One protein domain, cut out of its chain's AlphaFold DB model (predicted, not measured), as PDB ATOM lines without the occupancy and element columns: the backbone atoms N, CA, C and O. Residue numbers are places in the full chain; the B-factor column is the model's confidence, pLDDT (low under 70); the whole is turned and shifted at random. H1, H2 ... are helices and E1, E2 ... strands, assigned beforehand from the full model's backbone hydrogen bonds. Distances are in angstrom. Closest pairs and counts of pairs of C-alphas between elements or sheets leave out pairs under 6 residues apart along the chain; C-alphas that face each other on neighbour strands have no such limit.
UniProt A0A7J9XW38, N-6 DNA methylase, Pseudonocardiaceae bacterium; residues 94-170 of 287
ATOM      1  N   ARG A  94       0.681  33.417 -27.545       96.25
ATOM      2  CA  ARG A  94      -0.747  33.205 -27.761       96.25
ATOM      3  C   ARG A  94      -1.507  34.419 -27.249       96.25
ATOM      4  O   ARG A  94      -1.020  35.147 -26.387       96.25
ATOM      5  N   TRP A  95      -2.703  34.648 -27.766       97.38
ATOM      6  CA  TRP A  95      -3.569  35.731 -27.320       97.38
ATOM      7  C   TRP A  95      -4.766  35.163 -26.586       97.38
ATOM      8  O   TRP A  95      -5.530  34.375 -27.140       97.38
ATOM      9  N   GLU A  96      -4.932  35.564 -25.336       96.50
ATOM     10  CA  GLU A  96      -5.959  35.014 -24.461       96.50
ATOM     11  C   GLU A  96      -6.603  36.115 -23.628       96.50
ATOM     12  O   GLU A  96      -5.990  37.135 -23.310       96.50
ATOM     13  N   VAL A  97      -7.859  35.895 -23.261       96.94
ATOM     14  CA  VAL A  97      -8.585  36.755 -22.333       96.94
ATOM     15  C   VAL A  97      -8.655  36.042 -20.992       96.94
ATOM     16  O   VAL A  97      -9.440  35.115 -20.804       96.94
ATOM     17  N   THR A  98      -7.801  36.474 -20.070       96.00
ATOM     18  CA  THR A  98      -7.729  36.019 -18.682       96.00
ATOM     19  C   THR A  98      -7.898  37.216 -17.748       96.00
ATOM     20  O   THR A  98      -7.913  38.367 -18.187       96.00
ATOM     21  N   ALA A  99      -8.002  36.966 -16.442       95.62
ATOM     22  CA  ALA A  99      -8.009  38.049 -15.460       95.62
ATOM     23  C   ALA A  99      -6.750  38.934 -15.573       95.62
ATOM     24  O   ALA A  99      -6.853  40.158 -15.502       95.62
ATOM     25  N   ASP A 100      -5.590  38.324 -15.828       96.31
ATOM     26  CA  ASP A 100      -4.314  39.034 -15.940       96.31
ATOM     27  C   ASP A 100      -4.224  39.859 -17.230       96.31
ATOM     28  O   ASP A 100      -3.789  41.012 -17.188       96.31
ATOM     29  N   THR A 101      -4.673  39.326 -18.376       97.25
ATOM     30  CA  THR A 101      -4.638  40.091 -19.637       97.25
ATOM     31  C   THR A 101      -5.654  41.230 -19.645       97.25
ATOM     32  O   THR A 101      -5.370  42.302 -20.179       97.25
ATOM     33  N   LEU A 102      -6.802  41.064 -18.978       96.75
ATOM     34  CA  LEU A 102      -7.758  42.152 -18.756       96.75
ATOM     35  C   LEU A 102      -7.192  43.229 -17.822       96.75
ATOM     36  O   LEU A 102      -7.324  44.416 -18.113       96.75
ATOM     37  N   ALA A 103      -6.497  42.843 -16.750       96.81
ATOM     38  CA  ALA A 103      -5.816  43.803 -15.882       96.81
ATOM     39  C   ALA A 103      -4.717  44.577 -16.635       96.81
ATOM     40  O   ALA A 103      -4.603  45.796 -16.486       96.81
ATOM     41  N   ALA A 104      -3.937  43.900 -17.488       97.12
ATOM     42  CA  ALA A 104      -2.945  44.541 -18.352       97.12
ATOM     43  C   ALA A 104      -3.593  45.493 -19.373       97.12
ATOM     44  O   ALA A 104      -3.079  46.587 -19.613       97.12
ATOM     45  N   PHE A 105      -4.738  45.101 -19.937       97.44
ATOM     46  CA  PHE A 105      -5.538  45.924 -20.841       97.44
ATOM     47  C   PHE A 105      -6.012  47.213 -20.153       97.44
ATOM     48  O   PHE A 105      -5.809  48.303 -20.691       97.44
ATOM     49  N   ASP A 106      -6.566  47.104 -18.944       95.69
ATOM     50  CA  ASP A 106      -7.067  48.246 -18.170       95.69
ATOM     51  C   ASP A 106      -5.931  49.190 -17.720       95.69
ATOM     52  O   ASP A 106      -6.117  50.409 -17.638       95.69
ATOM     53  N   ALA A 107      -4.733  48.648 -17.477       96.75
ATOM     54  CA  ALA A 107      -3.552  49.408 -17.067       96.75
ATOM     55  C   ALA A 107      -2.808  50.114 -18.224       96.75
ATOM     56  O   ALA A 107      -1.975  50.995 -17.970       96.75
ATOM     57  N   ASP A 108      -3.061  49.761 -19.491       97.88
ATOM     58  CA  ASP A 108      -2.348  50.367 -20.619       97.88
ATOM     59  C   ASP A 108      -2.701  51.855 -20.779       97.88
ATOM     60  O   ASP A 108      -3.856  52.263 -20.904       97.88
ATOM     61  N   LYS A 109      -1.671  52.702 -20.864       96.94
ATOM     62  CA  LYS A 109      -1.821  54.167 -20.908       96.94
ATOM     63  C   LYS A 109      -2.588  54.693 -22.122       96.94
ATOM     64  O   LYS A 109      -3.053  55.829 -22.078       96.94
ATOM     65  N   LYS A 110      -2.633  53.967 -23.242       96.00
ATOM     66  CA  LYS A 110      -3.357  54.391 -24.452       96.00
ATOM     67  C   LYS A 110      -4.828  54.014 -24.348       96.00
ATOM     68  O   LYS A 110      -5.666  54.820 -24.734       96.00
ATOM     69  N   ILE A 111      -5.119  52.843 -23.784       96.12
ATOM     70  CA  ILE A 111      -6.485  52.400 -23.485       96.12
ATOM     71  C   ILE A 111      -7.084  53.278 -22.377       96.12
ATOM     72  O   ILE A 111      -8.179  53.814 -22.538       96.12
ATOM     73  N   ALA A 112      -6.314  53.564 -21.325       94.50
ATOM     74  CA  ALA A 112      -6.726  54.408 -20.204       94.50
ATOM     75  C   ALA A 112      -6.969  55.892 -20.558       94.50
ATOM     76  O   ALA A 112      -7.446  56.659 -19.722       94.50
ATOM     77  N   LYS A 113      -6.628  56.322 -21.779       95.12
ATOM     78  CA  LYS A 113      -6.913  57.670 -22.305       95.12
ATOM     79  C   LYS A 113      -8.209  57.749 -23.108       95.12
ATOM     80  O   LYS A 113      -8.596  58.847 -23.500       95.12
ATOM     81  N   LEU A 114      -8.841  56.615 -23.404       94.69
ATOM     82  CA  LEU A 114     -10.132  56.595 -24.083       94.69
ATOM     83  C   LEU A 114     -11.222  57.132 -23.155       94.69
ATOM     84  O   LEU A 114     -11.146  56.964 -21.938       94.69
ATOM     85  N   GLU A 115     -12.247  57.744 -23.742       95.00
ATOM     86  CA  GLU A 115     -13.462  58.121 -23.021       95.00
ATOM     87  C   GLU A 115     -14.068  56.891 -22.329       95.00
ATOM     88  O   GLU A 115     -14.146  55.820 -22.940       95.00
ATOM     89  N   ASP A 116     -14.502  57.041 -21.076       92.75
ATOM     90  CA  ASP A 116     -14.954  55.929 -20.229       92.75
ATOM     91  C   ASP A 116     -16.037  55.086 -20.918       92.75
ATOM     92  O   ASP A 116     -15.919  53.868 -21.000       92.75
ATOM     93  N   GLY A 117     -17.030  55.722 -21.550       93.94
ATOM     94  CA  GLY A 117     -18.092  55.006 -22.264       93.94
ATOM     95  C   GLY A 117     -17.609  54.184 -23.471       93.94
ATOM     96  O   GLY A 117     -18.213  53.163 -23.803       93.94
ATOM     97  N   VAL A 118     -16.527  54.601 -24.135       94.75
ATOM     98  CA  VAL A 118     -15.915  53.848 -25.243       94.75
ATOM     99  C   VAL A 118     -15.029  52.730 -24.704       94.75
ATOM    100  O   VAL A 118     -15.020  51.632 -25.261       94.75
ATOM    101  N   ARG A 119     -14.319  52.989 -23.604       95.44
ATOM    102  CA  ARG A 119     -13.473  52.009 -22.920       95.44
ATOM    103  C   ARG A 119     -14.283  50.838 -22.379       95.44
ATOM    104  O   ARG A 119     -13.919  49.706 -22.664       95.44
ATOM    105  N   GLU A 120     -15.398  51.098 -21.697       95.44
ATOM    106  CA  GLU A 120     -16.288  50.049 -21.179       95.44
ATOM    107  C   GLU A 120     -16.835  49.166 -22.306       95.44
ATOM    108  O   GLU A 120     -16.812  47.938 -22.224       95.44
ATOM    109  N   LYS A 121     -17.250  49.778 -23.423       96.94
ATOM    110  CA  LYS A 121     -17.690  49.026 -24.607       96.94
ATOM    111  C   LYS A 121     -16.560  48.194 -25.199       96.94
ATOM    112  O   LYS A 121     -16.796  47.049 -25.570       96.94
ATOM    113  N   LEU A 122     -15.356  48.753 -25.315       96.75
ATOM    114  CA  LEU A 122     -14.193  48.030 -25.820       96.75
ATOM    115  C   LEU A 122     -13.863  46.840 -24.911       96.75
ATOM    116  O   LEU A 122     -13.738  45.727 -25.412       96.75
ATOM    117  N   ARG A 123     -13.806  47.059 -23.594       96.31
ATOM    118  CA  ARG A 123     -13.560  46.026 -22.584       96.31
ATOM    119  C   ARG A 123     -14.588  44.897 -22.678       96.31
ATOM    120  O   ARG A 123     -14.188  43.746 -22.790       96.31
ATOM    121  N   ALA A 124     -15.878  45.219 -22.781       96.25
ATOM    122  CA  ALA A 124     -16.941  44.223 -22.943       96.25
ATOM    123  C   ALA A 124     -16.801  43.379 -24.229       96.25
ATOM    124  O   ALA A 124     -17.070  42.178 -24.213       96.25
ATOM    125  N   HIS A 125     -16.351  43.970 -25.346       95.75
ATOM    126  CA  HIS A 125     -16.070  43.200 -26.569       95.75
ATOM    127  C   HIS A 125     -14.905  42.228 -26.374       95.75
ATOM    128  O   HIS A 125     -14.977  41.098 -26.854       95.75
ATOM    129  N   ILE A 126     -13.844  42.670 -25.691       95.19
ATOM    130  CA  ILE A 126     -12.677  41.838 -25.393       95.19
ATOM    131  C   ILE A 126     -13.057  40.707 -24.432       95.19
ATOM    132  O   ILE A 126     -12.718  39.561 -24.696       95.19
ATOM    133  N   GLU A 127     -13.823  40.979 -23.373       95.44
ATOM    134  CA  GLU A 127     -14.330  39.947 -22.454       95.44
ATOM    135  C   GLU A 127     -15.161  38.877 -23.171       95.44
ATOM    136  O   GLU A 127     -15.065  37.695 -22.850       95.44
ATOM    137  N   GLY A 128     -15.913  39.266 -24.206       93.94
ATOM    138  CA  GLY A 128     -16.654  38.337 -25.059       93.94
ATOM    139  C   GLY A 128     -15.780  37.355 -25.850       93.94
ATOM    140  O   GLY A 128     -16.314  36.422 -26.448       93.94
ATOM    141  N   TRP A 129     -14.457  37.539 -25.878       93.88
ATOM    142  CA  TRP A 129     -13.510  36.591 -26.476       93.88
ATOM    143  C   TRP A 129     -12.940  35.585 -25.472       93.88
ATOM    144  O   TRP A 129     -12.074  34.798 -25.852       93.88
ATOM    145  N   ALA A 130     -13.404  35.591 -24.218       91.50
ATOM    146  CA  ALA A 130     -13.035  34.581 -23.235       91.50
ATOM    147  C   ALA A 130     -13.296  33.160 -23.763       91.50
ATOM    148  O   ALA A 130     -14.310  32.887 -24.411       91.50
ATOM    149  N   GLY A 131     -12.369  32.249 -23.476       91.06
ATOM    150  CA  GLY A 131     -12.399  30.882 -23.984       91.06
ATOM    151  C   GLY A 131     -11.032  30.445 -24.492       91.06
ATOM    152  O   GLY A 131     -10.014  30.765 -23.888       91.06
ATOM    153  N   ALA A 132     -11.018  29.682 -25.586       89.62
ATOM    154  CA  ALA A 132      -9.787  29.138 -26.147       89.62
ATOM    155  C   ALA A 132      -8.832  30.249 -26.631       89.62
ATOM    156  O   ALA A 132      -9.295  31.226 -27.232       89.62
ATOM    157  N   PRO A 133      -7.512  30.087 -26.428       93.81
ATOM    158  CA  PRO A 133      -6.530  31.054 -26.893       93.81
ATOM    159  C   PRO A 133      -6.503  31.135 -28.422       93.81
ATOM    160  O   PRO A 133      -6.709  30.152 -29.136       93.81
ATOM    161  N   ILE A 134      -6.206  32.330 -28.921       94.56
ATOM    162  CA  ILE A 134      -5.930  32.599 -30.329       94.56
ATOM    163  C   ILE A 134      -4.427  32.416 -30.533       94.56
ATOM    164  O   ILE A 134      -3.637  33.126 -29.920       94.56
ATOM    165  N   ASN A 135      -4.026  31.494 -31.407       93.38
ATOM    166  CA  ASN A 135      -2.607  31.188 -31.657       93.38
ATOM    167  C   ASN A 135      -2.067  31.825 -32.951       93.38
ATOM    168  O   ASN A 135      -0.904  31.648 -33.290       93.38
ATOM    169  N   ASP A 136      -2.899  32.576 -33.680       91.88
ATOM    170  CA  ASP A 136      -2.515  33.282 -34.905       91.88
ATOM    171  C   ASP A 136      -2.575  34.806 -34.703       91.88
ATOM    172  O   ASP A 136      -3.638  35.391 -34.453       91.88
ATOM    173  N   ARG A 137      -1.425  35.473 -34.881       92.75
ATOM    174  CA  ARG A 137      -1.316  36.937 -34.810       92.75
ATOM    175  C   ARG A 137      -2.249  37.628 -35.808       92.75
ATOM    176  O   ARG A 137      -2.845  38.658 -35.489       92.75
ATOM    177  N   ALA A 138      -2.384  37.093 -37.019       93.12
ATOM    178  CA  ALA A 138      -3.228  37.694 -38.047       93.12
ATOM    179  C   ALA A 138      -4.711  37.641 -37.650       93.12
ATOM    180  O   ALA A 138      -5.466  38.586 -37.916       93.12
ATOM    181  N   GLU A 139      -5.125  36.572 -36.967       94.56
ATOM    182  CA  GLU A 139      -6.474  36.437 -36.439       94.56
ATOM    183  C   GLU A 139      -6.770  37.471 -35.347       94.56
ATOM    184  O   GLU A 139      -7.765  38.197 -35.475       94.56
ATOM    185  N   VAL A 140      -5.924  37.590 -34.315       95.81
ATOM    186  CA  VAL A 140      -6.154  38.583 -33.248       95.81
ATOM    187  C   VAL A 140      -6.119  40.006 -33.808       95.81
ATOM    188  O   VAL A 140      -6.993  40.814 -33.493       95.81
ATOM    189  N   GLU A 141      -5.207  40.309 -34.739       96.00
ATOM    190  CA  GLU A 141      -5.155  41.615 -35.398       96.00
ATOM    191  C   GLU A 141      -6.441  41.923 -36.173       96.00
ATOM    192  O   GLU A 141      -6.879  43.074 -36.240       96.00
ATOM    193  N   ARG A 142      -7.048  40.919 -36.813       96.88
ATOM    194  CA  ARG A 142      -8.313  41.080 -37.538       96.88
ATOM    195  C   ARG A 142      -9.474  41.319 -36.574       96.88
ATOM    196  O   ARG A 142     -10.282  42.209 -36.847       96.88
ATOM    197  N   ARG A 143      -9.542  40.573 -35.464       96.50
ATOM    198  CA  ARG A 143     -10.578  40.732 -34.429       96.50
ATOM    199  C   ARG A 143     -10.489  42.106 -33.756       96.50
ATOM    200  O   ARG A 143     -11.488  42.819 -33.704       96.50
ATOM    201  N   VAL A 144      -9.287  42.537 -33.359       97.50
ATOM    202  CA  VAL A 144      -9.048  43.869 -32.769       97.50
ATOM    203  C   VAL A 144      -9.413  44.974 -33.755       97.50
ATOM    204  O   VAL A 144     -10.139  45.901 -33.400       97.50
ATOM    205  N   ARG A 145      -8.996  44.861 -35.023       97.69
ATOM    206  CA  ARG A 145      -9.371  45.844 -36.050       97.69
ATOM    207  C   ARG A 145     -10.878  45.893 -36.306       97.69
ATOM    208  O   ARG A 145     -11.369  46.960 -36.656       97.69
ATOM    209  N   ALA A 146     -11.606  44.784 -36.166       97.38
ATOM    210  CA  ALA A 146     -13.063  44.780 -36.282       97.38
ATOM    211  C   ALA A 146     -13.717  45.574 -35.145       97.38
ATOM    212  O   ALA A 146     -14.397  46.555 -35.426       97.38
ATOM    213  N   VAL A 147     -13.386  45.256 -33.891       97.00
ATOM    214  CA  VAL A 147     -13.933  45.966 -32.720       97.00
ATOM    215  C   VAL A 147     -13.572  47.449 -32.740       97.00
ATOM    216  O   VAL A 147     -14.412  48.304 -32.472       97.00
ATOM    217  N   MET A 148     -12.337  47.789 -33.121       97.50
ATOM    218  CA  MET A 148     -11.943  49.190 -33.262       97.50
ATOM    219  C   MET A 148     -12.790  49.926 -34.306       97.50
ATOM    220  O   MET A 148     -13.198  51.054 -34.050       97.50
ATOM    221  N   ARG A 149     -13.089  49.309 -35.460       97.31
ATOM    222  CA  ARG A 149     -13.962  49.926 -36.474       97.31
ATOM    223  C   ARG A 149     -15.381  50.124 -35.956       97.31
ATOM    224  O   ARG A 149     -15.925  51.207 -36.158       97.31
ATOM    225  N   ASP A 150     -15.937  49.126 -35.277       96.12
ATOM    226  CA  ASP A 150     -17.307  49.166 -34.753       96.12
ATOM    227  C   ASP A 150     -17.479  50.272 -33.699       96.12
ATOM    228  O   ASP A 150     -18.527  50.909 -33.614       96.12
ATOM    229  N   LEU A 151     -16.414  50.567 -32.946       96.25
ATOM    230  CA  LEU A 151     -16.373  51.642 -31.951       96.25
ATOM    231  C   LEU A 151     -15.845  52.981 -32.495       96.25
ATOM    232  O   LEU A 151     -15.674  53.929 -31.730       96.25
ATOM    233  N   GLY A 152     -15.550  53.083 -33.796       96.00
ATOM    234  CA  GLY A 152     -15.002  54.299 -34.409       96.00
ATOM    235  C   GLY A 152     -13.566  54.651 -33.984       96.00
ATOM    236  O   GLY A 152     -13.094  55.759 -34.249       96.00
ATOM    237  N   LEU A 153     -12.852  53.720 -33.351       96.00
ATOM    238  CA  LEU A 153     -11.472  53.865 -32.898       96.00
ATOM    239  C   LEU A 153     -10.483  53.719 -34.062       96.00
ATOM    240  O   LEU A 153     -10.638  52.884 -34.956       96.00
ATOM    241  N   LYS A 154      -9.413  54.518 -34.040       94.44
ATOM    242  CA  LYS A 154      -8.354  54.504 -35.060       94.44
ATOM    243  C   LYS A 154      -6.976  54.653 -34.423       94.44
ATOM    244  O   LYS A 154      -6.833  55.221 -33.346       94.44
ATOM    245  N   GLY A 155      -5.956  54.197 -35.147       95.06
ATOM    246  CA  GLY A 155      -4.551  54.413 -34.810       95.06
ATOM    247  C   GLY A 155      -3.809  53.122 -34.482       95.06
ATOM    248  O   GLY A 155      -4.158  52.403 -33.548       95.06
ATOM    249  N   LYS A 156      -2.719  52.873 -35.219       95.81
ATOM    250  CA  LYS A 156      -1.847  51.708 -35.011       95.81
ATOM    251  C   LYS A 156      -1.305  51.595 -33.573       95.81
ATOM    252  O   LYS A 156      -1.239  50.473 -33.080       95.81
ATOM    253  N   PRO A 157      -0.963  52.693 -32.860       97.06
ATOM    254  CA  PRO A 157      -0.500  52.588 -31.476       97.06
ATOM    255  C   PRO A 157      -1.537  52.008 -30.509       97.06
ATOM    256  O   PRO A 157      -1.151  51.271 -29.606       97.06
ATOM    257  N   LEU A 158      -2.823  52.339 -30.684       97.12
ATOM    258  CA  LEU A 158      -3.910  51.792 -29.867       97.12
ATOM    259  C   LEU A 158      -4.173  50.328 -30.229       97.12
ATOM    260  O   LEU A 158      -4.277  49.495 -29.342       97.12
ATOM    261  N   GLU A 159      -4.188  50.004 -31.524       97.56
ATOM    262  CA  GLU A 159      -4.313  48.621 -32.003       97.56
ATOM    263  C   GLU A 159      -3.243  47.711 -31.373       97.56
ATOM    264  O   GLU A 159      -3.564  46.662 -30.823       97.56
ATOM    265  N   GLN A 160      -1.973  48.134 -31.394       97.00
ATOM    266  CA  GLN A 160      -0.874  47.370 -30.792       97.00
ATOM    267  C   GLN A 160      -0.935  47.326 -29.261       97.00
ATOM    268  O   GLN A 160      -0.488  46.345 -28.684       97.00
ATOM    269  N   ALA A 161      -1.494  48.348 -28.603       97.62
ATOM    270  CA  ALA A 161      -1.721  48.308 -27.158       97.62
ATOM    271  C   ALA A 161      -2.738  47.224 -26.779       97.62
ATOM    272  O   ALA A 161      -2.481  46.441 -25.875       97.62
ATOM    273  N   ILE A 162      -3.846  47.127 -27.522       97.56
ATOM    274  CA  ILE A 162      -4.873  46.102 -27.294       97.56
ATOM    275  C   ILE A 162      -4.301  44.703 -27.561       97.56
ATOM    276  O   ILE A 162      -4.436  43.818 -26.727       97.56
ATOM    277  N   ILE A 163      -3.622  44.504 -28.698       97.38
ATOM    278  CA  ILE A 163      -3.009  43.207 -29.039       97.38
ATOM    279  C   ILE A 163      -1.943  42.815 -28.011       97.38
ATOM    280  O   ILE A 163      -1.892  41.660 -27.600       97.38
ATOM    281  N   GLY A 164      -1.095  43.763 -27.603       96.81
ATOM    282  CA  GLY A 164      -0.032  43.528 -26.629       96.81
ATOM    283  C   GLY A 164      -0.561  43.196 -25.235       96.81
ATOM    284  O   GLY A 164      -0.002  42.329 -24.582       96.81
ATOM    285  N   ALA A 165      -1.662  43.820 -24.805       97.31
ATOM    286  CA  ALA A 165      -2.295  43.512 -23.524       97.31
ATOM    287  C   ALA A 165      -2.860  42.084 -23.457       97.31
ATOM    288  O   ALA A 165      -2.883  41.477 -22.391       97.31
ATOM    289  N   LEU A 166      -3.293  41.544 -24.599       97.31
ATOM    290  CA  LEU A 166      -3.812  40.180 -24.716       97.31
ATOM    291  C   LEU A 166      -2.725  39.130 -24.960       97.31
ATOM    292  O   LEU A 166      -3.026  37.941 -24.949       97.31
ATOM    293  N   ALA A 167      -1.491  39.554 -25.232       97.06
ATOM    294  CA  ALA A 167      -0.396  38.659 -25.566       97.06
ATOM    295  C   ALA A 167       0.141  37.967 -24.309       97.06
ATOM    296  O   ALA A 167       0.597  38.611 -23.366       97.06
ATOM    297  N   VAL A 168       0.140  36.640 -24.334       96.25
ATOM    298  CA  VAL A 168       0.705  35.777 -23.302       96.25
ATOM    299  C   VAL A 168       1.862  35.011 -23.921       96.25
ATOM    300  O   VAL A 168       1.712  34.397 -24.978       96.25
ATOM    301  N   ARG A 169       3.026  35.049 -23.265       95.06
ATOM    302  CA  ARG A 169       4.171  34.232 -23.669       95.06
ATOM    303  C   ARG A 169       3.878  32.764 -23.433       95.06
ATOM    304  O   ARG A 169       3.459  32.389 -22.339       95.06
ATOM    305  N   ASP A 170       4.137  31.960 -24.449       94.62
ATOM    306  CA  ASP A 170       3.925  30.522 -24.409       94.62
ATOM    307  C   ASP A 170       5.084  29.818 -25.130       94.62
ATOM    308  O   ASP A 170       5.191  29.952 -26.348       94.62
TER     309      ASP A 170
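This is residues 94 to 170 of the 287 residues of the protein "N-6 DNA methylase" of Pseudonocardiaceae bacterium (UniProt A0A7J9XW38). Four helices stand round a common middle in the order H1, H2, H3, H4, like the four sides of a small, unevenly tilted ring; H4 packs on H1 and crosses H3 steeply, and the ring is loosest between H1 and H2. The short strand E1 follows H4 at one end, where the first and last printed residues come near each other. The printed part has 77 residues, with four named helices and then one named strand along the chain, and its class is mostly helix. It is compact, with a radius of gyration of the C-alphas of 11.3 A, and rounded, spanning 32 by 22 by 21 A.

H1, residues 99 to 107, begins at C-alpha 99 (-8.009, 38.049, -15.460) and is 12.3 A long. H2, residues 116 to 127, is 16.1 A long. H3, residues 137 to 150, is the longest helix at 20.1 A and begins at C-alpha 137 (-1.316, 36.937, -34.810). H4, residues 156 to 165, is 14.1 A long. E1, residues 167 to 169, is 6.6 A long and ends at C-alpha 169 (4.171, 34.232, -23.669).

H1 and H2 are close but not clearly touching, at a shallow tilt of 24 degrees; their closest C-alphas, Leu 102 and Glu 127, are 7.9 A apart. H2 and H3 form a helical hairpin and only just touch, with 3 pairs of C-alphas within 8 A, through residues 122 to 125 and 147 to 148 alone; the closest are His 125 and Val 147, 7.1 A apart. Their tilt of 37 degrees is only just steep. H3 and H4 touch, closest at C-alphas 144 and 159, 6.8 A, at a steep tilt of 61 degrees. H4 touches H1, closest at the C-alphas of Phe 105 and Ala 165, 4.9 A, at a tilt of 32 degrees, only just shallow. Each of these four pairs runs opposite ways. H1 and H3 are apart, and so are H2 and H4. E1 pairs with no named strand and meets H4 only through their link. In H1, H3 and H4 every O i to N i+4 pair is within hydrogen-bond range; in H2, 7 of 8 are.

The C-alphas farthest apart, of Gly 117 and Asp 170, are 33.0 A apart, while those of Arg 94 and Asp 170 are 6.3 A apart. The printed part has no cut. No link is long. The mean pLDDT of the printed part is 95.8, and no printed residue is under 70.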